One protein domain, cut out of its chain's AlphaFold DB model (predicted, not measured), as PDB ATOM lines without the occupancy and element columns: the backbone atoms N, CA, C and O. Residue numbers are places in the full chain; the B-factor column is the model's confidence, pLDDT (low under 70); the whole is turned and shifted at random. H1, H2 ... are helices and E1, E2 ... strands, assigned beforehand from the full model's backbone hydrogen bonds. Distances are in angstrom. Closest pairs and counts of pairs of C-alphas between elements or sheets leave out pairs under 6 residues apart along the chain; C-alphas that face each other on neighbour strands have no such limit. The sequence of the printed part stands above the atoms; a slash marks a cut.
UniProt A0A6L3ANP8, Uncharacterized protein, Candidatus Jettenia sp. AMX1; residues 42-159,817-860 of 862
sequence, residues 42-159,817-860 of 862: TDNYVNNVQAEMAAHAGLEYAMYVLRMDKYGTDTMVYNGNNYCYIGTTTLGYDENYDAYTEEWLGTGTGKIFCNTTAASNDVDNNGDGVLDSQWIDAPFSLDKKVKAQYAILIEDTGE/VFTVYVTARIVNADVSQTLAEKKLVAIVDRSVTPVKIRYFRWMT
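Overview. This is residues 42 to 159 and 817 to 860 of the 862 residues of an uncharacterized protein of Candidatus Jettenia sp. AMX1 (UniProt A0A6L3ANP8). A twisted sheet of four strands curls round one long helix, H1, which lies in its hollow. A long stretch with no named element, residues 69 to 145, runs out beyond the Met 68 end of H1 as far as Thr 88 and comes back to the sheet, where residues 122 to 135 partly cover the face away from H1. The printed part has 162 residues, with one named helix and four named strands in the order H1 E1 E2 E3 E4; the class is mixed, helices and strands, and 71 residues, under half, are in named elements. The sheet's order is E1 - E2 - E3 - E4, all antiparallel. The whole is compact by its radius of gyration of the C-alphas, 17.2 A, but elongated in outline, spanning 61 by 34 by 30 A.

Along the chain. Find C-alpha 42 at (156.982, 119.284, 152.315); from there H1, residues 42 to 68, runs 39.2 A to C-alpha 68 at (155.513, 158.465, 152.839). Go on to E1, residues 146 to 156, 33.5 A long. After the cut, E2 holds residues 817 to 828, 35.8 A, and E3 residues 833 to 845, 35.5 A, with a bend of 56 degrees at residue 836. E4, residues 852 to 859, bends by 53 degrees at residue 855 and ends at C-alpha 859, (161.634, 135.857, 166.514).

Arrangement. Begin with H1, which is on the sheet; in its backbone every O i to N i+4 pair is within hydrogen-bond range. With the sheet it makes two layers, the helix on one face. H1 touches E2, where the C-alphas of Ala 55 and Ala 824 are closest, 5.0 A. It touches E3 at the closest C-alphas of Asn 48 and Ala 836, 5.4 A, and E1 at those of Gly 58 and Tyr 150, 5.9 A. H1 and E4 are near each other. Look across E1 and E2 for N 151 and O 823, 2.7 A, within hydrogen-bond range. E2, E3 and E4 form a meander, each strand the antiparallel neighbour of the one before. In the hairpin E2 and E3, find N 824 and O 838 at 2.8 A; in the hairpin E3 and E4, N 843 and O 855 at 2.8 A. The edge strands E1 and E4 are apart. Residues 136 to 137 pair antiparallel with 149 to 150 of E1.

Size, cuts and confidence. The two C-alphas farthest apart, those of Thr 42 and Thr 88, are 63.9 A apart. Residues 160 to 816 are not printed; C-alphas 159 and 817 stand 7.0 A apart across this cut, in the link E1 to E2. The link H1 to E1 is long, 77 residues. Mean pLDDT of the printed part is 75.8, and 43 residues are under 70, among them residues 70 to 96 and 115 to 121.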
ATOM      1  N   THR A  42     156.953 118.396 153.486       89.38
ATOM      2  CA  THR A  42     156.982 119.284 152.315       89.38
ATOM      3  C   THR A  42     155.956 120.407 152.451       89.38
ATOM      4  O   THR A  42     156.312 121.567 152.258       89.38
ATOM      5  N   ASP A  43     154.723 120.098 152.854       86.06
ATOM      6  CA  ASP A  43     153.667 121.095 153.061       86.06
ATOM      7  C   ASP A  43     154.040 122.071 154.182       86.06
ATOM      8  O   ASP A  43     153.924 123.283 154.012       86.06
ATOM      9  N   ASN A  44     154.567 121.567 155.303       86.75
ATOM     10  CA  ASN A  44     155.055 122.410 156.394       86.75
ATOM     11  C   ASN A  44     156.195 123.323 155.929       86.75
ATOM     12  O   ASN A  44     156.201 124.504 156.266       86.75
ATOM     13  N   TYR A  45     157.134 122.809 155.127       89.31
ATOM     14  CA  TYR A  45     158.219 123.615 154.568       89.31
ATOM     15  C   TYR A  45     157.693 124.710 153.630       89.31
ATOM     16  O   TYR A  45     158.079 125.869 153.770       89.31
ATOM     17  N   VAL A  46     156.778 124.374 152.717       89.56
ATOM     18  CA  VAL A  46     156.180 125.338 151.780       89.56
ATOM     19  C   VAL A  46     155.382 126.408 152.524       89.56
ATOM     20  O   VAL A  46     155.595 127.594 152.275       89.56
ATOM     21  N   ASN A  47     154.523 126.023 153.471       87.69
ATOM     22  CA  ASN A  47     153.745 126.967 154.278       87.69
ATOM     23  C   ASN A  47     154.660 127.877 155.109       87.69
ATOM     24  O   ASN A  47     154.401 129.071 155.235       87.69
ATOM     25  N   ASN A  48     155.759 127.336 155.636       89.38
ATOM     26  CA  ASN A  48     156.753 128.092 156.388       89.38
ATOM     27  C   ASN A  48     157.479 129.135 155.516       89.38
ATOM     28  O   ASN A  48     157.598 130.288 155.924       89.38
ATOM     29  N   VAL A  49     157.896 128.767 154.299       90.12
ATOM     30  CA  VAL A  49     158.493 129.709 153.328       90.12
ATOM     31  C   VAL A  49     157.473 130.763 152.884       90.12
ATOM     32  O   VAL A  49     157.807 131.936 152.743       90.12
ATOM     33  N   GLN A  50     156.206 130.387 152.704       90.06
ATOM     34  CA  GLN A  50     155.143 131.340 152.372       90.06
ATOM     35  C   GLN A  50     154.870 132.325 153.518       90.06
ATOM     36  O   GLN A  50     154.669 133.510 153.252       90.06
ATOM     37  N   ALA A  51     154.891 131.866 154.775       90.12
ATOM     38  CA  ALA A  51     154.797 132.738 155.946       90.12
ATOM     39  C   ALA A  51     155.978 133.721 156.002       90.12
ATOM     40  O   ALA A  51     155.787 134.896 156.301       90.12
ATOM     41  N   GLU A  52     157.183 133.261 155.652       91.75
ATOM     42  CA  GLU A  52     158.390 134.091 155.557       91.75
ATOM     43  C   GLU A  52     158.225 135.219 154.526       91.75
ATOM     44  O   GLU A  52     158.429 136.394 154.831       91.75
ATOM     45  N   MET A  53     157.765 134.874 153.320       90.25
ATOM     46  CA  MET A  53     157.489 135.846 152.258       90.25
ATOM     47  C   MET A  53     156.380 136.831 152.645       90.25
ATOM     48  O   MET A  53     156.472 138.015 152.323       90.25
ATOM     49  N   ALA A  54     155.343 136.362 153.345       91.50
ATOM     50  CA  ALA A  54     154.279 137.218 153.865       91.50
ATOM     51  C   ALA A  54     154.808 138.213 154.912       91.50
ATOM     52  O   ALA A  54     154.418 139.379 154.888       91.50
ATOM     53  N   ALA A  55     155.724 137.784 155.783       92.50
ATOM     54  CA  ALA A  55     156.352 138.660 156.767       92.50
ATOM     55  C   ALA A  55     157.228 139.729 156.094       92.50
ATOM     56  O   ALA A  55     157.132 140.905 156.443       92.50
ATOM     57  N   HIS A  56     158.014 139.361 155.075       92.38
ATOM     58  CA  HIS A  56     158.775 140.333 154.280       92.38
ATOM     59  C   HIS A  56     157.866 141.331 153.555       92.38
ATOM     60  O   HIS A  56     158.162 142.521 153.539       92.38
ATOM     61  N   ALA A  57     156.739 140.879 152.999       91.88
ATOM     62  CA  ALA A  57     155.764 141.777 152.383       91.88
ATOM     63  C   ALA A  57     155.170 142.768 153.401       91.88
ATOM     64  O   ALA A  57     155.005 143.944 153.081       91.88
ATOM     65  N   GLY A  58     154.893 142.315 154.629       92.31
ATOM     66  CA  GLY A  58     154.466 143.191 155.720       92.31
ATOM     67  C   GLY A  58     155.537 144.217 156.108       92.31
ATOM     68  O   GLY A  58     155.218 145.390 156.284       92.31
ATOM     69  N   LEU A  59     156.810 143.810 156.164       93.69
ATOM     70  CA  LEU A  59     157.931 144.713 156.448       93.69
ATOM     71  C   LEU A  59     158.102 145.776 155.354       93.69
ATOM     72  O   LEU A  59     158.229 146.956 155.666       93.69
ATOM     73  N   GLU A  60     158.044 145.386 154.081       92.12
ATOM     74  CA  GLU A  60     158.093 146.328 152.955       92.12
ATOM     75  C   GLU A  60     156.911 147.306 152.978       92.12
ATOM     76  O   GLU A  60     157.077 148.484 152.663       92.12
ATOM     77  N   TYR A  61     155.722 146.853 153.394       91.88
ATOM     78  CA  TYR A  61     154.576 147.744 153.556       91.88
ATOM     79  C   TYR A  61     154.789 148.748 154.697       91.88
ATOM     80  O   TYR A  61     154.535 149.935 154.512       91.88
ATOM     81  N   ALA A  62     155.332 148.313 155.837       91.81
ATOM     82  CA  ALA A  62     155.705 149.215 156.928       91.81
ATOM     83  C   ALA A  62     156.760 150.245 156.483       91.81
ATOM     84  O   ALA A  62     156.612 151.438 156.731       91.81
ATOM     85  N   MET A  63     157.790 149.805 155.750       91.25
ATOM     86  CA  MET A  63     158.806 150.699 155.184       91.25
ATOM     87  C   MET A  63     158.221 151.683 154.173       91.25
ATOM     88  O   MET A  63     158.684 152.817 154.085       91.25
ATOM     89  N   TYR A  64     157.228 151.267 153.388       88.50
ATOM     90  CA  TYR A  64     156.519 152.159 152.477       88.50
ATOM     91  C   TYR A  64     155.759 153.250 153.239       88.50
ATOM     92  O   TYR A  64     155.853 154.411 152.854       88.50
ATOM     93  N   VAL A  65     155.072 152.900 154.329       86.75
ATOM     94  CA  VAL A  65     154.381 153.878 155.185       86.75
ATOM     95  C   VAL A  65     155.378 154.879 155.779       86.75
ATOM     96  O   VAL A  65     155.202 156.076 155.588       86.75
ATOM     97  N   LEU A  66     156.492 154.405 156.348       86.31
ATOM     98  CA  LEU A  66     157.563 155.268 156.880       86.31
ATOM     99  C   LEU A  66     158.247 156.145 155.815       86.31
ATOM    100  O   LEU A  66     158.821 157.180 156.135       86.31
ATOM    101  N   ARG A  67     158.241 155.730 154.541       82.81
ATOM    102  CA  ARG A  67     158.768 156.538 153.426       82.81
ATOM    103  C   ARG A  67     157.831 157.669 153.025       82.81
ATOM    104  O   ARG A  67     158.325 158.675 152.531       82.81
ATOM    105  N   MET A  68     156.523 157.451 153.143       75.38
ATOM    106  CA  MET A  68     155.513 158.465 152.839       75.38
ATOM    107  C   MET A  68     155.466 159.513 153.948       75.38
ATOM    108  O   MET A  68     155.415 160.698 153.667       75.38
ATOM    109  N   ASP A  69     155.625 159.078 155.193       72.75
ATOM    110  CA  ASP A  69     155.695 159.926 156.382       72.75
ATOM    111  C   ASP A  69     157.086 160.574 156.585       72.75
ATOM    112  O   ASP A  69     157.633 160.667 157.683       72.75
ATOM    113  N   LYS A  70     157.756 160.952 155.489       68.25
ATOM    114  CA  LYS A  70     159.096 161.535 155.572       68.25
ATOM    115  C   LYS A  70     159.022 163.056 155.665       68.25
ATOM    116  O   LYS A  70     158.570 163.714 154.729       68.25
ATOM    117  N   TYR A  71     159.609 163.592 156.734       61.00
ATOM    118  CA  TYR A  71     159.736 165.025 157.012       61.00
ATOM    119  C   TYR A  71     160.080 165.875 155.770       61.00
ATOM    120  O   TYR A  71     161.083 165.633 155.087       61.00
ATOM    121  N   GLY A  72     159.257 166.895 155.498       51.78
ATOM    122  CA  GLY A  72     159.551 168.003 154.581       51.78
ATOM    123  C   GLY A  72     159.637 167.680 153.083       51.78
ATOM    124  O   GLY A  72     160.199 168.486 152.332       51.78
ATOM    125  N   THR A  73     159.143 166.522 152.623       43.31
ATOM    126  CA  THR A  73     159.233 166.122 151.196       43.31
ATOM    127  C   THR A  73     157.939 165.599 150.571       43.31
ATOM    128  O   THR A  73     157.893 165.385 149.354       43.31
ATOM    129  N   ASP A  74     156.892 165.420 151.365       43.38
ATOM    130  CA  ASP A  74     155.590 164.952 150.916       43.38
ATOM    131  C   ASP A  74     154.738 166.152 150.433       43.38
ATOM    132  O   ASP A  74     154.886 167.282 150.878       43.38
ATOM    133  N   THR A  75     153.918 165.959 149.398       40.47
ATOM    134  CA  THR A  75     152.909 166.956 148.958       40.47
ATOM    135  C   THR A  75     151.508 166.336 148.895       40.47
ATOM    136  O   THR A  75     150.567 166.939 148.370       40.47
ATOM    137  N   MET A  76     151.367 165.105 149.384       41.56
ATOM    138  CA  MET A  76     150.195 164.244 149.320       41.56
ATOM    139  C   MET A  76     149.962 163.524 150.659       41.56
ATOM    140  O   MET A  76     150.351 162.375 150.834       41.56
ATOM    141  N   VAL A  77     149.160 164.150 151.521       44.28
ATOM    142  CA  VAL A  77     148.593 163.559 152.745       44.28
ATOM    143  C   VAL A  77     148.115 162.108 152.522       44.28
ATOM    144  O   VAL A  77     147.219 161.861 151.703       44.28
ATOM    145  N   TYR A  78     148.658 161.154 153.289       42.09
ATOM    146  CA  TYR A  78     148.424 159.703 153.144       42.09
ATOM    147  C   TYR A  78     146.949 159.272 153.301       42.09
ATOM    148  O   TYR A  78     146.520 158.272 152.722       42.09
ATOM    149  N   ASN A  79     146.142 160.027 154.050       48.94
ATOM    150  CA  ASN A  79     144.773 159.643 154.434       48.94
ATOM    151  C   ASN A  79     143.680 160.629 153.975       48.94
ATOM    152  O   ASN A  79     142.511 160.462 154.326       48.94
ATOM    153  N   GLY A  80     144.017 161.661 153.195       43.06
ATOM    154  CA  GLY A  80     143.051 162.695 152.811       43.06
ATOM    155  C   GLY A  80     142.523 163.551 153.977       43.06
ATOM    156  O   GLY A  80     141.548 164.285 153.774       43.06
ATOM    157  N   ASN A  81     143.142 163.500 155.168       42.69
ATOM    158  CA  ASN A  81     142.858 164.435 156.259       42.69
ATOM    159  C   ASN A  81     143.452 165.804 155.932       42.69
ATOM    160  O   ASN A  81     144.560 166.176 156.301       42.69
ATOM    161  N   ASN A  82     142.643 166.590 155.237       41.69
ATOM    162  CA  ASN A  82     142.827 168.021 155.133       41.69
ATOM    163  C   ASN A  82     142.636 168.665 156.525       41.69
ATOM    164  O   ASN A  82     141.502 168.850 156.966       41.69
ATOM    165  N   TYR A  83     143.752 169.084 157.132       44.53
ATOM    166  CA  TYR A  83     143.887 170.096 158.193       44.53
ATOM    167  C   TYR A  83     143.574 169.683 159.645       44.53
ATOM    168  O   TYR A  83     142.423 169.498 160.037       44.53
ATOM    169  N   CYS A  84     144.608 169.729 160.494       36.94
ATOM    170  CA  CYS A  84     144.447 170.002 161.920       36.94
ATOM    171  C   CYS A  84     144.194 171.511 162.103       36.94
ATOM    172  O   CYS A  84     145.022 172.341 161.731       36.94
ATOM    173  N   TYR A  85     143.032 171.884 162.648       35.38
ATOM    174  CA  TYR A  85     142.718 173.272 162.992       35.38
ATOM    175  C   TYR A  85     142.967 173.515 164.484       35.38
ATOM    176  O   TYR A  85     142.188 173.064 165.324       35.38
ATOM    177  N   ILE A  86     143.983 174.320 164.806       34.38
ATOM    178  CA  ILE A  86     144.071 175.039 166.082       34.38
ATOM    179  C   ILE A  86     143.825 176.522 165.776       34.38
ATOM    180  O   ILE A  86     144.712 177.254 165.346       34.38
ATOM    181  N   GLY A  87     142.581 176.969 165.954       52.53
ATOM    182  CA  GLY A  87     142.176 178.356 165.702       52.53
ATOM    183  C   GLY A  87     141.867 178.681 164.233       52.53
ATOM    184  O   GLY A  87     141.368 177.843 163.486       52.53
ATOM    185  N   THR A  88     142.085 179.943 163.839       31.77
ATOM    186  CA  THR A  88     141.758 180.472 162.491       31.77
ATOM    187  C   THR A  88     142.914 180.385 161.493       31.77
ATOM    188  O   THR A  88     142.740 180.715 160.321       31.77
ATOM    189  N   THR A  89     144.083 179.928 161.933       33.72
ATOM    190  CA  THR A  89     145.272 179.729 161.106       33.72
ATOM    191  C   THR A  89     145.346 178.290 160.621       33.72
ATOM    192  O   THR A  89     145.408 177.351 161.410       33.72
ATOM    193  N   THR A  90     145.340 178.129 159.302       35.81
ATOM    194  CA  THR A  90     145.633 176.875 158.613       35.81
ATOM    195  C   THR A  90     147.113 176.544 158.819       35.81
ATOM    196  O   THR A  90     147.962 177.099 158.126       35.81
ATOM    197  N   LEU A  91     147.435 175.688 159.791       38.50
ATOM    198  CA  LEU A  91     148.765 175.086 159.875       38.50
ATOM    199  C   LEU A  91     148.802 173.952 158.847       38.50
ATOM    200  O   LEU A  91     147.973 173.042 158.878       38.50
ATOM    201  N   GLY A  92     149.674 174.093 157.853       39.72
ATOM    202  CA  GLY A  92     149.888 173.069 156.841       39.72
ATOM    203  C   GLY A  92     150.507 171.820 157.461       39.72
ATOM    204  O   GLY A  92     151.393 171.959 158.291       39.72
ATOM    205  N   TYR A  93     150.001 170.672 156.999       44.50
ATOM    206  CA  TYR A  93     150.587 169.327 156.969       44.50
ATOM    207  C   TYR A  93     151.071 168.719 158.311       44.50
ATOM    208  O   TYR A  93     151.742 169.352 159.115       44.50
ATOM    209  N   ASP A  94     150.714 167.456 158.557       50.12
ATOM    210  CA  ASP A  94     151.103 166.617 159.708       50.12
ATOM    211  C   ASP A  94     152.606 166.263 159.742       50.12
ATOM    212  O   ASP A  94     153.050 165.502 160.587       50.12
ATOM    213  N   GLU A  95     153.406 166.884 158.876       60.16
ATOM    214  CA  GLU A  95     154.778 166.506 158.525       60.16
ATOM    215  C   GLU A  95     155.864 166.980 159.509       60.16
ATOM    216  O   GLU A  95     157.047 166.770 159.250       60.16
ATOM    217  N   ASN A  96     155.498 167.662 160.600       64.44
ATOM    218  CA  ASN A  96     156.457 168.395 161.439       64.44
ATOM    219  C   ASN A  96     156.763 167.745 162.799       64.44
ATOM    220  O   ASN A  96     157.467 168.349 163.600       64.44
ATOM    221  N   TYR A  97     156.193 166.586 163.119       73.94
ATOM    222  CA  TYR A  97     156.430 165.878 164.380       73.94
ATOM    223  C   TYR A  97     155.936 164.437 164.277       73.94
ATOM    224  O   TYR A  97     154.925 164.211 163.631       73.94
ATOM    225  N   ASP A  98     156.563 163.501 164.989       83.44
ATOM    226  CA  ASP A  98     155.999 162.161 165.190       83.44
ATOM    227  C   ASP A  98     155.326 162.089 166.551       83.44
ATOM    228  O   ASP A  98     155.852 162.598 167.551       83.44
ATOM    229  N   ALA A  99     154.167 161.446 166.623       84.75
ATOM    230  CA  ALA A  99     153.414 161.332 167.866       84.75
ATOM    231  C   ALA A  99     152.527 160.089 167.895       84.75
ATOM    232  O   ALA A  99     152.020 159.627 166.879       84.75
ATOM    233  N   TYR A 100     152.182 159.615 169.099       80.75
ATOM    234  CA  TYR A 100     151.193 158.538 169.267       80.75
ATOM    235  C   TYR A 100     149.795 158.870 168.721       80.75
ATOM    236  O   TYR A 100     148.908 158.024 168.789       80.75
ATOM    237  N   THR A 101     149.543 160.073 168.211       77.56
ATOM    238  CA  THR A 101     148.302 160.410 167.501       77.56
ATOM    239  C   THR A 101     148.320 159.989 166.034       77.56
ATOM    240  O   THR A 101     147.251 159.884 165.441       77.56
ATOM    241  N   GLU A 102     149.489 159.717 165.455       77.50
ATOM    242  CA  GLU A 102     149.619 159.341 164.048       77.50
ATOM    243  C   GLU A 102     149.014 157.973 163.773       77.50
ATOM    244  O   GLU A 102     149.088 157.055 164.592       77.50
ATOM    245  N   GLU A 103     148.392 157.812 162.613       77.56
ATOM    246  CA  GLU A 103     147.629 156.600 162.322       77.56
ATOM    247  C   GLU A 103     148.535 155.370 162.144       77.56
ATOM    248  O   GLU A 103     148.086 154.243 162.341       77.56
ATOM    249  N   TRP A 104     149.806 155.545 161.791       83.62
ATOM    250  CA  TRP A 104     150.734 154.441 161.535       83.62
ATOM    251  C   TRP A 104     151.562 154.025 162.762       83.62
ATOM    252  O   TRP A 104     152.116 152.924 162.757       83.62
ATOM    253  N   LEU A 105     151.619 154.863 163.806       83.44
ATOM    254  CA  LEU A 105     152.495 154.689 164.969       83.44
ATOM    255  C   LEU A 105     151.750 154.147 166.202       83.44
ATOM    256  O   LEU A 105     150.777 154.743 166.675       83.44
ATOM    257  N   GLY A 106     152.257 153.059 166.784       78.56
ATOM    258  CA  GLY A 106     151.770 152.476 168.037       78.56
ATOM    259  C   GLY A 106     150.462 151.682 167.917       78.56
ATOM    260  O   GLY A 106     150.061 151.243 166.840       78.56
ATOM    261  N   THR A 107     149.799 151.482 169.058       73.75
ATOM    262  CA  THR A 107     148.592 150.648 169.199       73.75
ATOM    263  C   THR A 107     147.326 151.500 169.378       73.75
ATOM    264  O   THR A 107     147.394 152.690 169.693       73.75
ATOM    265  N   GLY A 108     146.143 150.904 169.175       67.88
ATOM    266  CA  GLY A 108     144.857 151.511 169.544       67.88
ATOM    267  C   GLY A 108     143.891 151.816 168.392       67.88
ATOM    268  O   GLY A 108     144.147 151.573 167.218       67.88
ATOM    269  N   THR A 109     142.716 152.339 168.742       63.69
ATOM    270  CA  THR A 109     141.627 152.591 167.787       63.69
ATOM    271  C   THR A 109     141.958 153.736 166.832       63.69
ATOM    272  O   THR A 109     142.344 154.809 167.284       63.69
ATOM    273  N   GLY A 110     141.721 153.538 165.531       66.44
ATOM    274  CA  GLY A 110     141.981 154.553 164.499       66.44
ATOM    275  C   GLY A 110     143.376 154.475 163.871       66.44
ATOM    276  O   GLY A 110     143.719 155.338 163.072       66.44
ATOM    277  N   LYS A 111     144.165 153.445 164.201       77.81
ATOM    278  CA  LYS A 111     145.456 153.177 163.555       77.81
ATOM    279  C   LYS A 111     145.275 152.431 162.233       77.81
ATOM    280  O   LYS A 111     144.410 151.570 162.127       77.81
ATOM    281  N   ILE A 112     146.129 152.676 161.243       80.44
ATOM    282  CA  ILE A 112     146.125 152.002 159.929       80.44
ATOM    283  C   ILE A 112     146.229 150.479 160.085       80.44
ATOM    284  O   ILE A 112     145.601 149.723 159.339       80.44
ATOM    285  N   PHE A 113     146.983 150.020 161.085       84.56
ATOM    286  CA  PHE A 113     147.176 148.599 161.365       84.56
ATOM    287  C   PHE A 113     146.257 148.047 162.465       84.56
ATOM    288  O   PHE A 113     146.372 146.869 162.782       84.56
ATOM    289  N   CYS A 114     145.319 148.825 163.018       73.31
ATOM    290  CA  CYS A 114     144.429 148.386 164.103       73.31
ATOM    291  C   CYS A 114     142.958 148.731 163.808       73.31
ATOM    292  O   CYS A 114     142.651 149.739 163.179       73.31
ATOM    293  N   ASN A 115     142.004 147.910 164.258       61.47
ATOM    294  CA  ASN A 115     140.581 148.215 164.086       61.47
ATOM    295  C   ASN A 115     140.003 148.962 165.306       61.47
ATOM    296  O   ASN A 115     140.449 148.832 166.438       61.47
ATOM    297  N   THR A 116     138.947 149.737 165.066       53.44
ATOM    298  CA  THR A 116     138.231 150.630 165.998       53.44
ATOM    299  C   THR A 116     137.536 149.961 167.195       53.44
ATOM    300  O   THR A 116     136.970 150.651 168.038       53.44
ATOM    301  N   THR A 117     137.616 148.643 167.335       55.16
ATOM    302  CA  THR A 117     137.133 147.907 168.507       55.16
ATOM    303  C   THR A 117     137.948 146.636 168.605       55.16
ATOM    304  O   THR A 117     137.825 145.830 167.686       55.16
ATOM    305  N   ALA A 118     138.732 146.474 169.680       50.44
ATOM    306  CA  ALA A 118     139.499 145.267 169.988       50.44
ATOM    307  C   ALA A 118     138.639 144.027 169.722       50.44
ATOM    308  O   ALA A 118     137.741 143.678 170.500       50.44
ATOM    309  N   ALA A 119     138.843 143.429 168.559       52.41
ATOM    310  CA  ALA A 119     138.099 142.271 168.127       52.41
ATOM    311  C   ALA A 119     138.949 141.051 168.476       52.41
ATOM    312  O   ALA A 119     140.164 141.123 168.630       52.41
ATOM    313  N   SER A 120     138.320 139.888 168.623       56.59
ATOM    314  CA  SER A 120     138.993 138.638 169.005       56.59
ATOM    315  C   SER A 120     140.005 138.112 167.965       56.59
ATOM    316  O   SER A 120     140.337 136.928 167.987       56.59
ATOM    317  N   ASN A 121     140.412 138.935 166.997       68.81
ATOM    318  CA  ASN A 121     141.323 138.632 165.902       68.81
ATOM    319  C   ASN A 121     142.559 139.549 165.858       68.81
ATOM    320  O   ASN A 121     143.330 139.402 164.915       68.81
ATOM    321  N   ASP A 122     142.757 140.452 166.819       80.50
ATOM    322  CA  ASP A 122     143.971 141.271 166.890       80.50
ATOM    323  C   ASP A 122     145.170 140.453 167.423       80.50
ATOM    324  O   ASP A 122     145.004 139.378 168.011       80.50
ATOM    325  N   VAL A 123     146.387 140.923 167.151       85.12
ATOM    326  CA  VAL A 123     147.663 140.229 167.377       85.12
ATOM    327  C   VAL A 123     148.541 141.044 168.308       85.12
ATOM    328  O   VAL A 123     148.791 142.215 168.039       85.12
ATOM    329  N   ASP A 124     149.044 140.386 169.346       84.94
ATOM    330  CA  ASP A 124     150.177 140.840 170.152       84.94
ATOM    331  C   ASP A 124     151.482 140.542 169.384       84.94
ATOM    332  O   ASP A 124     151.941 139.389 169.265       84.94
ATOM    333  N   ASN A 125     152.017 141.583 168.752       83.69
ATOM    334  CA  ASN A 125     153.214 141.521 167.927       83.69
ATOM    335  C   ASN A 125     154.488 141.634 168.765       83.69
ATOM    336  O   ASN A 125     155.473 140.975 168.420       83.69
ATOM    337  N   ASN A 126     154.486 142.447 169.825       79.75
ATOM    338  CA  ASN A 126     155.675 142.731 170.641       79.75
ATOM    339  C   ASN A 126     155.812 141.796 171.874       79.75
ATOM    340  O   ASN A 126     156.871 141.751 172.512       79.75
ATOM    341  N   GLY A 127     154.785 140.996 172.166       76.81
ATOM    342  CA  GLY A 127     154.731 140.024 173.256       76.81
ATOM    343  C   GLY A 127     154.478 140.634 174.637       76.81
ATOM    344  O   GLY A 127     154.888 140.029 175.632       76.81
ATOM    345  N   ASP A 128     153.893 141.831 174.726       71.69
ATOM    346  CA  ASP A 128     153.637 142.522 175.998       71.69
ATOM    347  C   ASP A 128     152.294 142.145 176.661       71.69
ATOM    348  O   ASP A 128     152.022 142.543 177.801       71.69
ATOM    349  N   GLY A 129     151.488 141.312 175.996       76.06
ATOM    350  CA  GLY A 129     150.177 140.862 176.456       76.06
ATOM    351  C   GLY A 129     149.015 141.772 176.048       76.06
ATOM    352  O   GLY A 129     147.868 141.466 176.400       76.06
ATOM    353  N   VAL A 130     149.276 142.859 175.320       80.00
ATOM    354  CA  VAL A 130     148.281 143.744 174.705       80.00
ATOM    355  C   VAL A 130     148.164 143.401 173.218       80.00
ATOM    356  O   VAL A 130     149.117 142.997 172.568       80.00
ATOM    357  N   LEU A 131     146.950 143.472 172.669       82.75
ATOM    358  CA  LEU A 131     146.749 143.251 171.237       82.75
ATOM    359  C   LEU A 131     147.026 144.550 170.474       82.75
ATOM    360  O   LEU A 131     146.404 145.575 170.759       82.75
ATOM    361  N   ASP A 132     147.904 144.475 169.478       82.69
ATOM    362  CA  ASP A 132     148.487 145.645 168.819       82.69
ATOM    363  C   ASP A 132     147.852 145.945 167.464       82.69
ATOM    364  O   ASP A 132     147.562 147.096 167.130       82.69
ATOM    365  N   SER A 133     147.656 144.898 166.656       86.50
ATOM    366  CA  SER A 133     147.352 145.048 165.231       86.50
ATOM    367  C   SER A 133     146.436 143.959 164.684       86.50
ATOM    368  O   SER A 133     146.387 142.841 165.191       86.50
ATOM    369  N   GLN A 134     145.726 144.276 163.608       87.38
ATOM    370  CA  GLN A 134     144.819 143.361 162.928       87.38
ATOM    371  C   GLN A 134     145.527 142.583 161.812       87.38
ATOM    372  O   GLN A 134     146.486 143.051 161.197       87.38
ATOM    373  N   TRP A 135     144.984 141.413 161.476       88.25
ATOM    374  CA  TRP A 135     145.413 140.665 160.294       88.25
ATOM    375  C   TRP A 135     144.982 141.350 158.995       88.25
ATOM    376  O   TRP A 135     143.795 141.586 158.769       88.25
ATOM    377  N   ILE A 136     145.945 141.563 158.104       88.25
ATOM    378  CA  ILE A 136     145.780 142.095 156.753       88.25
ATOM    379  C   ILE A 136     146.055 140.968 155.755       88.25
ATOM    380  O   ILE A 136     147.070 140.279 155.855       88.25
ATOM    381  N   ASP A 137     145.152 140.768 154.791       88.31
ATOM    382  CA  ASP A 137     145.337 139.786 153.716       88.31
ATOM    383  C   ASP A 137     146.477 140.249 152.791       88.31
ATOM    384  O   ASP A 137     146.441 141.350 152.235       88.31
ATOM    385  N   ALA A 138     147.487 139.398 152.597       85.19
ATOM    386  CA  ALA A 138     148.588 139.702 151.694       85.19
ATOM    387  C   ALA A 138     148.103 139.703 150.229       85.19
ATOM    388  O   ALA A 138     147.283 138.862 149.849       85.19
ATOM    389  N   PRO A 139     148.626 140.591 149.361       77.06
ATOM    390  CA  PRO A 139     148.079 140.811 148.018       77.06
ATOM    391  C   PRO A 139     148.383 139.692 147.004       77.06
ATOM    392  O   PRO A 139     148.043 139.821 145.827       77.06
ATOM    393  N   PHE A 140     149.021 138.592 147.416       76.06
ATOM    394  CA  PHE A 140     149.368 137.476 146.537       76.06
ATOM    395  C   PHE A 140     148.457 136.261 146.753       76.06
ATOM    396  O   PHE A 140     148.125 135.882 147.873       76.06
ATOM    397  N   SER A 141     148.060 135.623 145.647       68.38
ATOM    398  CA  SER A 141     147.231 134.417 145.686       68.38
ATOM    399  C   SER A 141     148.090 133.198 145.990       68.38
ATOM    400  O   SER A 141     149.028 132.893 145.254       68.38
ATOM    401  N   LEU A 142     147.710 132.460 147.025       75.25
ATOM    402  CA  LEU A 142     148.188 131.104 147.260       75.25
ATOM    403  C   LEU A 142     147.265 130.090 146.575       75.25
ATOM    404  O   LEU A 142     146.279 130.458 145.921       75.25
ATOM    405  N   ASP A 143     147.619 128.810 146.686       70.56
ATOM    406  CA  ASP A 143     146.832 127.704 146.151       70.56
ATOM    407  C   ASP A 143     145.382 127.750 146.671       70.56
ATOM    408  O   ASP A 143     145.097 128.293 147.745       70.56
ATOM    409  N   LYS A 144     144.428 127.212 145.900       61.59
ATOM    410  CA  LYS A 144     142.989 127.373 146.193       61.59
ATOM    411  C   LYS A 144     142.674 126.928 147.631       61.59
ATOM    412  O   LYS A 144     142.733 125.733 147.900       61.59
ATOM    413  N   LYS A 145     142.239 127.882 148.475       77.38
ATOM    414  CA  LYS A 145     141.817 127.777 149.902       77.38
ATOM    415  C   LYS A 145     142.861 128.178 150.949       77.38
ATOM    416  O   LYS A 145     142.534 128.173 152.133       77.38
ATOM    417  N   VAL A 146     144.067 128.571 150.553       83.88
ATOM    418  CA  VAL A 146     145.065 129.109 151.485       83.88
ATOM    419  C   VAL A 146     145.143 130.626 151.330       83.88
ATOM    420  O   VAL A 146     145.064 131.147 150.217       83.88
ATOM    421  N   LYS A 147     145.267 131.347 152.445       88.25
ATOM    422  CA  LYS A 147     145.498 132.794 152.469       88.25
ATOM    423  C   LYS A 147     146.733 133.109 153.301       88.25
ATOM    424  O   LYS A 147     146.922 132.524 154.366       88.25
ATOM    425  N   ALA A 148     147.540 134.046 152.818       90.31
ATOM    426  CA  ALA A 148     148.594 134.669 153.601       90.31
ATOM    427  C   ALA A 148     148.037 135.923 154.273       90.31
ATOM    428  O   ALA A 148     147.336 136.709 153.634       90.31
ATOM    429  N   GLN A 149     148.350 136.096 155.549       91.19
ATOM    430  CA  GLN A 149     147.999 137.284 156.314       91.19
ATOM    431  C   GLN A 149     149.227 137.788 157.062       91.19
ATOM    432  O   GLN A 149     150.056 136.983 157.485       91.19
ATOM    433  N   TYR A 150     149.326 139.094 157.259       92.62
ATOM    434  CA  TYR A 150     150.321 139.706 158.135       92.62
ATOM    435  C   TYR A 150     149.678 140.771 159.020       92.62
ATOM    436  O   TYR A 150     148.655 141.349 158.669       92.62
ATOM    437  N   ALA A 151     150.276 141.009 160.174       91.56
ATOM    438  CA  ALA A 151     149.904 142.014 161.151       91.56
ATOM    439  C   ALA A 151     151.176 142.804 161.480       91.56
ATOM    440  O   ALA A 151     152.251 142.211 161.605       91.56
ATOM    441  N   ILE A 152     151.075 144.131 161.526       92.62
ATOM    442  CA  ILE A 152     152.222 145.045 161.599       92.62
ATOM    443  C   ILE A 152     152.036 145.954 162.809       92.62
ATOM    444  O   ILE A 152     150.962 146.519 162.992       92.62
ATOM    445  N   LEU A 153     153.090 146.118 163.599       90.88
ATOM    446  CA  LEU A 153     153.201 147.148 164.623       90.88
ATOM    447  C   LEU A 153     154.473 147.952 164.352       90.88
ATOM    448  O   LEU A 153     155.548 147.372 164.201       90.88
ATOM    449  N   ILE A 154     154.339 149.273 164.306       91.50
ATOM    450  CA  ILE A 154     155.467 150.202 164.253       91.50
ATOM    451  C   ILE A 154     155.525 150.908 165.602       91.50
ATOM    452  O   ILE A 154     154.547 151.526 166.024       91.50
ATOM    453  N   GLU A 155     156.660 150.802 166.279       88.56
ATOM    454  CA  GLU A 155     156.944 151.514 167.519       88.56
ATOM    455  C   GLU A 155     158.077 152.502 167.289       88.56
ATOM    456  O   GLU A 155     159.092 152.189 166.662       88.56
ATOM    457  N   ASP A 156     157.933 153.680 167.880       88.62
ATOM    458  CA  ASP A 156     159.071 154.539 168.126       88.62
ATOM    459  C   ASP A 156     159.867 153.896 169.256       88.62
ATOM    460  O   ASP A 156     159.404 153.802 170.394       88.62
ATOM    461  N   THR A 157     161.055 153.410 168.930       79.75
ATOM    462  CA  THR A 157     162.001 152.858 169.903       79.75
ATOM    463  C   THR A 157     163.318 153.604 169.902       79.75
ATOM    464  O   THR A 157     164.187 153.277 170.706       79.75
ATOM    465  N   GLY A 158     163.494 154.513 168.948       80.31
ATOM    466  CA  GLY A 158     164.692 155.306 168.811       80.31
ATOM    467  C   GLY A 158     164.652 156.452 169.787       80.31
ATOM    468  O   GLY A 158     165.119 156.360 170.919       80.31
ATOM    469  N   GLU A 159     164.021 157.522 169.346       85.44
ATOM    470  CA  GLU A 159     163.956 158.770 170.078       85.44
ATOM    471  C   GLU A 159     162.946 158.702 171.248       85.44
ATOM    472  O   GLU A 159     163.055 159.476 172.190       85.44
ATOM    473  N   VAL A 817     164.357 156.461 163.978       83.06
ATOM    474  CA  VAL A 817     164.577 155.040 164.205       83.06
ATOM    475  C   VAL A 817     163.328 154.397 164.788       83.06
ATOM    476  O   VAL A 817     162.917 154.660 165.917       83.06
ATOM    477  N   PHE A 818     162.764 153.467 164.027       88.31
ATOM    478  CA  PHE A 818     161.554 152.743 164.396       88.31
ATOM    479  C   PHE A 818     161.838 151.255 164.532       88.31
ATOM    480  O   PHE A 818     162.614 150.684 163.759       88.31
ATOM    481  N   THR A 819     161.156 150.603 165.468       88.25
ATOM    482  CA  THR A 819     161.069 149.144 165.476       88.25
ATOM    483  C   THR A 819     159.778 148.717 164.801       88.25
ATOM    484  O   THR A 819     158.685 149.114 165.193       88.25
ATOM    485  N   VAL A 820     159.912 147.867 163.791       91.56
ATOM    486  CA  VAL A 820     158.798 147.246 163.086       91.56
ATOM    487  C   VAL A 820     158.707 145.787 163.507       91.56
ATOM    488  O   VAL A 820     159.622 144.996 163.259       91.56
ATOM    489  N   TYR A 821     157.579 145.419 164.101       91.31
ATOM    490  CA  TYR A 821     157.209 144.035 164.361       91.31
ATOM    491  C   TYR A 821     156.226 143.572 163.295       91.31
ATOM    492  O   TYR A 821     155.230 144.245 163.018       91.31
ATOM    493  N   VAL A 822     156.486 142.404 162.715       92.94
ATOM    494  CA  VAL A 822     155.565 141.778 161.766       92.94
ATOM    495  C   VAL A 822     155.307 140.344 162.186       92.94
ATOM    496  O   VAL A 822     156.229 139.526 162.237       92.94
ATOM    497  N   THR A 823     154.040 140.027 162.428       92.75
ATOM    498  CA  THR A 823     153.566 138.648 162.557       92.75
ATOM    499  C   THR A 823     152.866 138.265 161.263       92.75
ATOM    500  O   THR A 823     151.910 138.915 160.860       92.75
ATOM    501  N   ALA A 824     153.302 137.199 160.606       92.94
ATOM    502  CA  ALA A 824     152.669 136.663 159.412       92.94
ATOM    503  C   ALA A 824     152.216 135.227 159.625       92.94
ATOM    504  O   ALA A 824     152.897 134.436 160.272       92.94
ATOM    505  N   ARG A 825     151.078 134.867 159.036       91.44
ATOM    506  CA  ARG A 825     150.538 133.513 159.101       91.44
ATOM    507  C   ARG A 825     149.961 133.056 157.776       91.44
ATOM    508  O   ARG A 825     149.445 133.846 156.984       91.44
ATOM    509  N   ILE A 826     149.984 131.746 157.588       91.25
ATOM    510  CA  ILE A 826     149.291 131.055 156.510       91.25
ATOM    511  C   ILE A 826     148.075 130.363 157.108       91.25
ATOM    512  O   ILE A 826     148.214 129.537 158.009       91.25
ATOM    513  N   VAL A 827     146.881 130.696 156.620       89.19
ATOM    514  CA  VAL A 827     145.618 130.138 157.119       89.19
ATOM    515  C   VAL A 827     144.861 129.399 156.029       89.19
ATOM    516  O   VAL A 827     144.792 129.832 154.875       89.19
ATOM    517  N   ASN A 828     144.235 128.291 156.413       85.12
ATOM    518  CA  ASN A 828     143.225 127.648 155.587       85.12
ATOM    519  C   ASN A 828     141.900 128.415 155.722       85.12
ATOM    520  O   ASN A 828     141.299 128.436 156.797       85.12
ATOM    521  N   ALA A 829     141.439 129.022 154.629       74.69
ATOM    522  CA  ALA A 829     140.268 129.895 154.608       74.69
ATOM    523  C   ALA A 829     138.949 129.184 154.964       74.69
ATOM    524  O   ALA A 829     138.005 129.850 155.382       74.69
ATOM    525  N   ASP A 830     138.879 127.856 154.814       75.69
ATOM    526  CA  ASP A 830     137.656 127.083 155.071       75.69
ATOM    527  C   ASP A 830     137.516 126.661 156.545       75.69
ATOM    528  O   ASP A 830     136.402 126.474 157.032       75.69
ATOM    529  N   VAL A 831     138.640 126.467 157.246       72.56
ATOM    530  CA  VAL A 831     138.680 125.863 158.598       72.56
ATOM    531  C   VAL A 831     139.303 126.804 159.639       72.56
ATOM    532  O   VAL A 831     139.376 126.458 160.814       72.56
ATOM    533  N   SER A 832     139.765 127.989 159.223       74.00
ATOM    534  CA  SER A 832     140.468 128.975 160.061       74.00
ATOM    535  C   SER A 832     141.658 128.391 160.835       74.00
ATOM    536  O   SER A 832     142.003 128.860 161.916       74.00
ATOM    537  N   GLN A 833     142.285 127.348 160.287       83.19
ATOM    538  CA  GLN A 833     143.458 126.709 160.871       83.19
ATOM    539  C   GLN A 833     144.724 127.428 160.397       83.19
ATOM    540  O   GLN A 833     144.946 127.539 159.189       83.19
ATOM    541  N   THR A 834     145.565 127.857 161.340       86.62
ATOM    542  CA  THR A 834     146.928 128.325 161.057       86.62
ATOM    543  C   THR A 834     147.808 127.137 160.673       86.62
ATOM    544  O   THR A 834     147.930 126.177 161.433       86.62
ATOM    545  N   LEU A 835     148.387 127.190 159.476       87.50
ATOM    546  CA  LEU A 835     149.278 126.171 158.915       87.50
ATOM    547  C   LEU A 835     150.753 126.481 159.192       87.50
ATOM    548  O   LEU A 835     151.552 125.566 159.359       87.50
ATOM    549  N   ALA A 836     151.105 127.765 159.232       89.12
ATOM    550  CA  ALA A 836     152.426 128.259 159.600       89.12
ATOM    551  C   ALA A 836     152.306 129.692 160.127       89.12
ATOM    552  O   ALA A 836     151.439 130.441 159.672       89.12
ATOM    553  N   GLU A 837     153.190 130.070 161.046       90.44
ATOM    554  CA  GLU A 837     153.321 131.429 161.564       90.44
ATOM    555  C   GLU A 837     154.802 131.819 161.610       90.44
ATOM    556  O   GLU A 837     155.680 130.988 161.858       90.44
ATOM    557  N   LYS A 838     155.085 133.088 161.331       90.69
ATOM    558  CA  LYS A 838     156.411 133.685 161.415       90.69
ATOM    559  C   LYS A 838     156.313 135.052 162.050       90.69
ATOM    560  O   LYS A 838     155.443 135.839 161.704       90.69
ATOM    561  N   LYS A 839     157.261 135.345 162.930       89.88
ATOM    562  CA  LYS A 839     157.410 136.657 163.540       89.88
ATOM    563  C   LYS A 839     158.786 137.214 163.217       89.88
ATOM    564  O   LYS A 839     159.784 136.506 163.370       89.88
ATOM    565  N   LEU A 840     158.845 138.463 162.776       89.50
ATOM    566  CA  LEU A 840     160.092 139.195 162.595       89.50
ATOM    567  C   LEU A 840     160.050 140.523 163.341       89.50
ATOM    568  O   LEU A 840     158.984 141.092 163.569       89.50
ATOM    569  N   VAL A 841     161.239 140.989 163.699       88.00
ATOM    570  CA  VAL A 841     161.489 142.324 164.235       88.00
ATOM    571  C   VAL A 841     162.581 142.973 163.393       88.00
ATOM    572  O   VAL A 841     163.579 142.321 163.065       88.00
ATOM    573  N   ALA A 842     162.388 144.233 163.026       88.25
ATOM    574  CA  ALA A 842     163.345 145.015 162.257       88.25
ATOM    575  C   ALA A 842     163.506 146.415 162.853       88.25
ATOM    576  O   ALA A 842     162.524 147.035 163.240       88.25
ATOM    577  N   ILE A 843     164.740 146.909 162.894       84.50
ATOM    578  CA  ILE A 843     165.061 148.302 163.209       84.50
ATOM    579  C   ILE A 843     165.231 149.024 161.880       84.50
ATOM    580  O   ILE A 843     166.100 148.668 161.074       84.50
ATOM    581  N   VAL A 844     164.373 150.007 161.648       86.62
ATOM    582  CA  VAL A 844     164.267 150.758 160.402       86.62
ATOM    583  C   VAL A 844     164.716 152.187 160.656       86.62
ATOM    584  O   VAL A 844     164.261 152.823 161.600       86.62
ATOM    585  N   ASP A 845     165.608 152.675 159.801       81.50
ATOM    586  CA  ASP A 845     166.169 154.019 159.855       81.50
ATOM    587  C   ASP A 845     165.673 154.836 158.656       81.50
ATOM    588  O   ASP A 845     165.998 154.530 157.495       81.50
ATOM    589  N   ARG A 846     164.870 155.867 158.947       80.06
ATOM    590  CA  ARG A 846     164.313 156.786 157.946       80.06
ATOM    591  C   ARG A 846     165.147 158.045 157.695       80.06
ATOM    592  O   ARG A 846     164.801 158.814 156.793       80.06
ATOM    593  N   SER A 847     166.250 158.238 158.422       69.44
ATOM    594  CA  SER A 847     167.149 159.392 158.235       69.44
ATOM    595  C   SER A 847     167.799 159.392 156.841       69.44
ATOM    596  O   SER A 847     168.029 160.439 156.231       69.44
ATOM    597  N   VAL A 848     168.018 158.202 156.280       67.31
ATOM    598  CA  VAL A 848     168.686 157.965 154.996       67.31
ATOM    599  C   VAL A 848     167.698 157.776 153.840       67.31
ATOM    600  O   VAL A 848     166.547 157.370 154.013       67.31
ATOM    601  N   THR A 849     168.144 158.074 152.613       67.19
ATOM    602  CA  THR A 849     167.355 157.843 151.390       67.19
ATOM    603  C   THR A 849     168.093 156.878 150.460       67.19
ATOM    604  O   THR A 849     169.179 157.221 149.994       67.19
ATOM    605  N   PRO A 850     167.522 155.704 150.130       75.31
ATOM    606  CA  PRO A 850     166.250 155.165 150.626       75.31
ATOM    607  C   PRO A 850     166.320 154.754 152.108       75.31
ATOM    608  O   PRO A 850     167.399 154.433 152.595       75.31
ATOM    609  N   VAL A 851     165.161 154.707 152.783       81.50
ATOM    610  CA  VAL A 851     165.007 154.161 154.150       81.50
ATOM    611  C   VAL A 851     165.686 152.788 154.237       81.50
ATOM    612  O   VAL A 851     165.393 151.918 153.400       81.50
ATOM    613  N   LYS A 852     166.581 152.606 155.218       80.81
ATOM    614  CA  LYS A 852     167.412 151.401 155.398       80.81
ATOM    615  C   LYS A 852     166.914 150.562 156.580       80.81
ATOM    616  O   LYS A 852     166.426 151.083 157.576       80.81
ATOM    617  N   ILE A 853     167.098 149.244 156.496       82.69
ATOM    618  CA  ILE A 853     166.965 148.339 157.645       82.69
ATOM    619  C   ILE A 853     168.349 148.214 158.283       82.69
ATOM    620  O   ILE A 853     169.277 147.722 157.639       82.69
ATOM    621  N   ARG A 854     168.490 148.655 159.534       74.94
ATOM    622  CA  ARG A 854     169.751 148.581 160.292       74.94
ATOM    623  C   ARG A 854     169.965 147.199 160.892       74.94
ATOM    624  O   ARG A 854     171.077 146.684 160.926       74.94
ATOM    625  N   TYR A 855     168.878 146.583 161.336       78.06
ATOM    626  CA  TYR A 855     168.900 145.276 161.967       78.06
ATOM    627  C   TYR A 855     167.598 144.542 161.674       78.06
ATOM    628  O   TYR A 855     166.533 145.154 161.658       78.06
ATOM    629  N   PHE A 856     167.662 143.230 161.462       82.94
ATOM    630  CA  PHE A 856     166.470 142.395 161.381       82.94
ATOM    631  C   PHE A 856     166.730 141.016 161.976       82.94
ATOM    632  O   PHE A 856     167.856 140.509 161.969       82.94
ATOM    633  N   ARG A 857     165.667 140.399 162.488       81.69
ATOM    634  CA  ARG A 857     165.726 139.088 163.126       81.69
ATOM    635  C   ARG A 857     164.388 138.372 163.020       81.69
ATOM    636  O   ARG A 857     163.333 138.965 163.224       81.69
ATOM    637  N   TRP A 858     164.455 137.055 162.848       81.56
ATOM    638  CA  TRP A 858     163.329 136.168 163.124       81.56
ATOM    639  C   TRP A 858     163.167 135.980 164.632       81.56
ATOM    640  O   TRP A 858     164.109 135.594 165.332       81.56
ATOM    641  N   MET A 859     161.970 136.234 165.147       74.38
ATOM    642  CA  MET A 859     161.634 135.857 166.514       74.38
ATOM    643  C   MET A 859     161.394 134.349 166.513       74.38
ATOM    644  O   MET A 859     160.435 133.855 165.926       74.38
ATOM    645  N   THR A 860     162.333 133.599 167.090       60.78
ATOM    646  CA  THR A 860     162.133 132.177 167.366       60.78
ATOM    647  C   THR A 860     160.961 132.040 168.325       60.78
ATOM    648  O   THR A 860     160.903 132.790 169.298       60.78
TER     649      THR A 860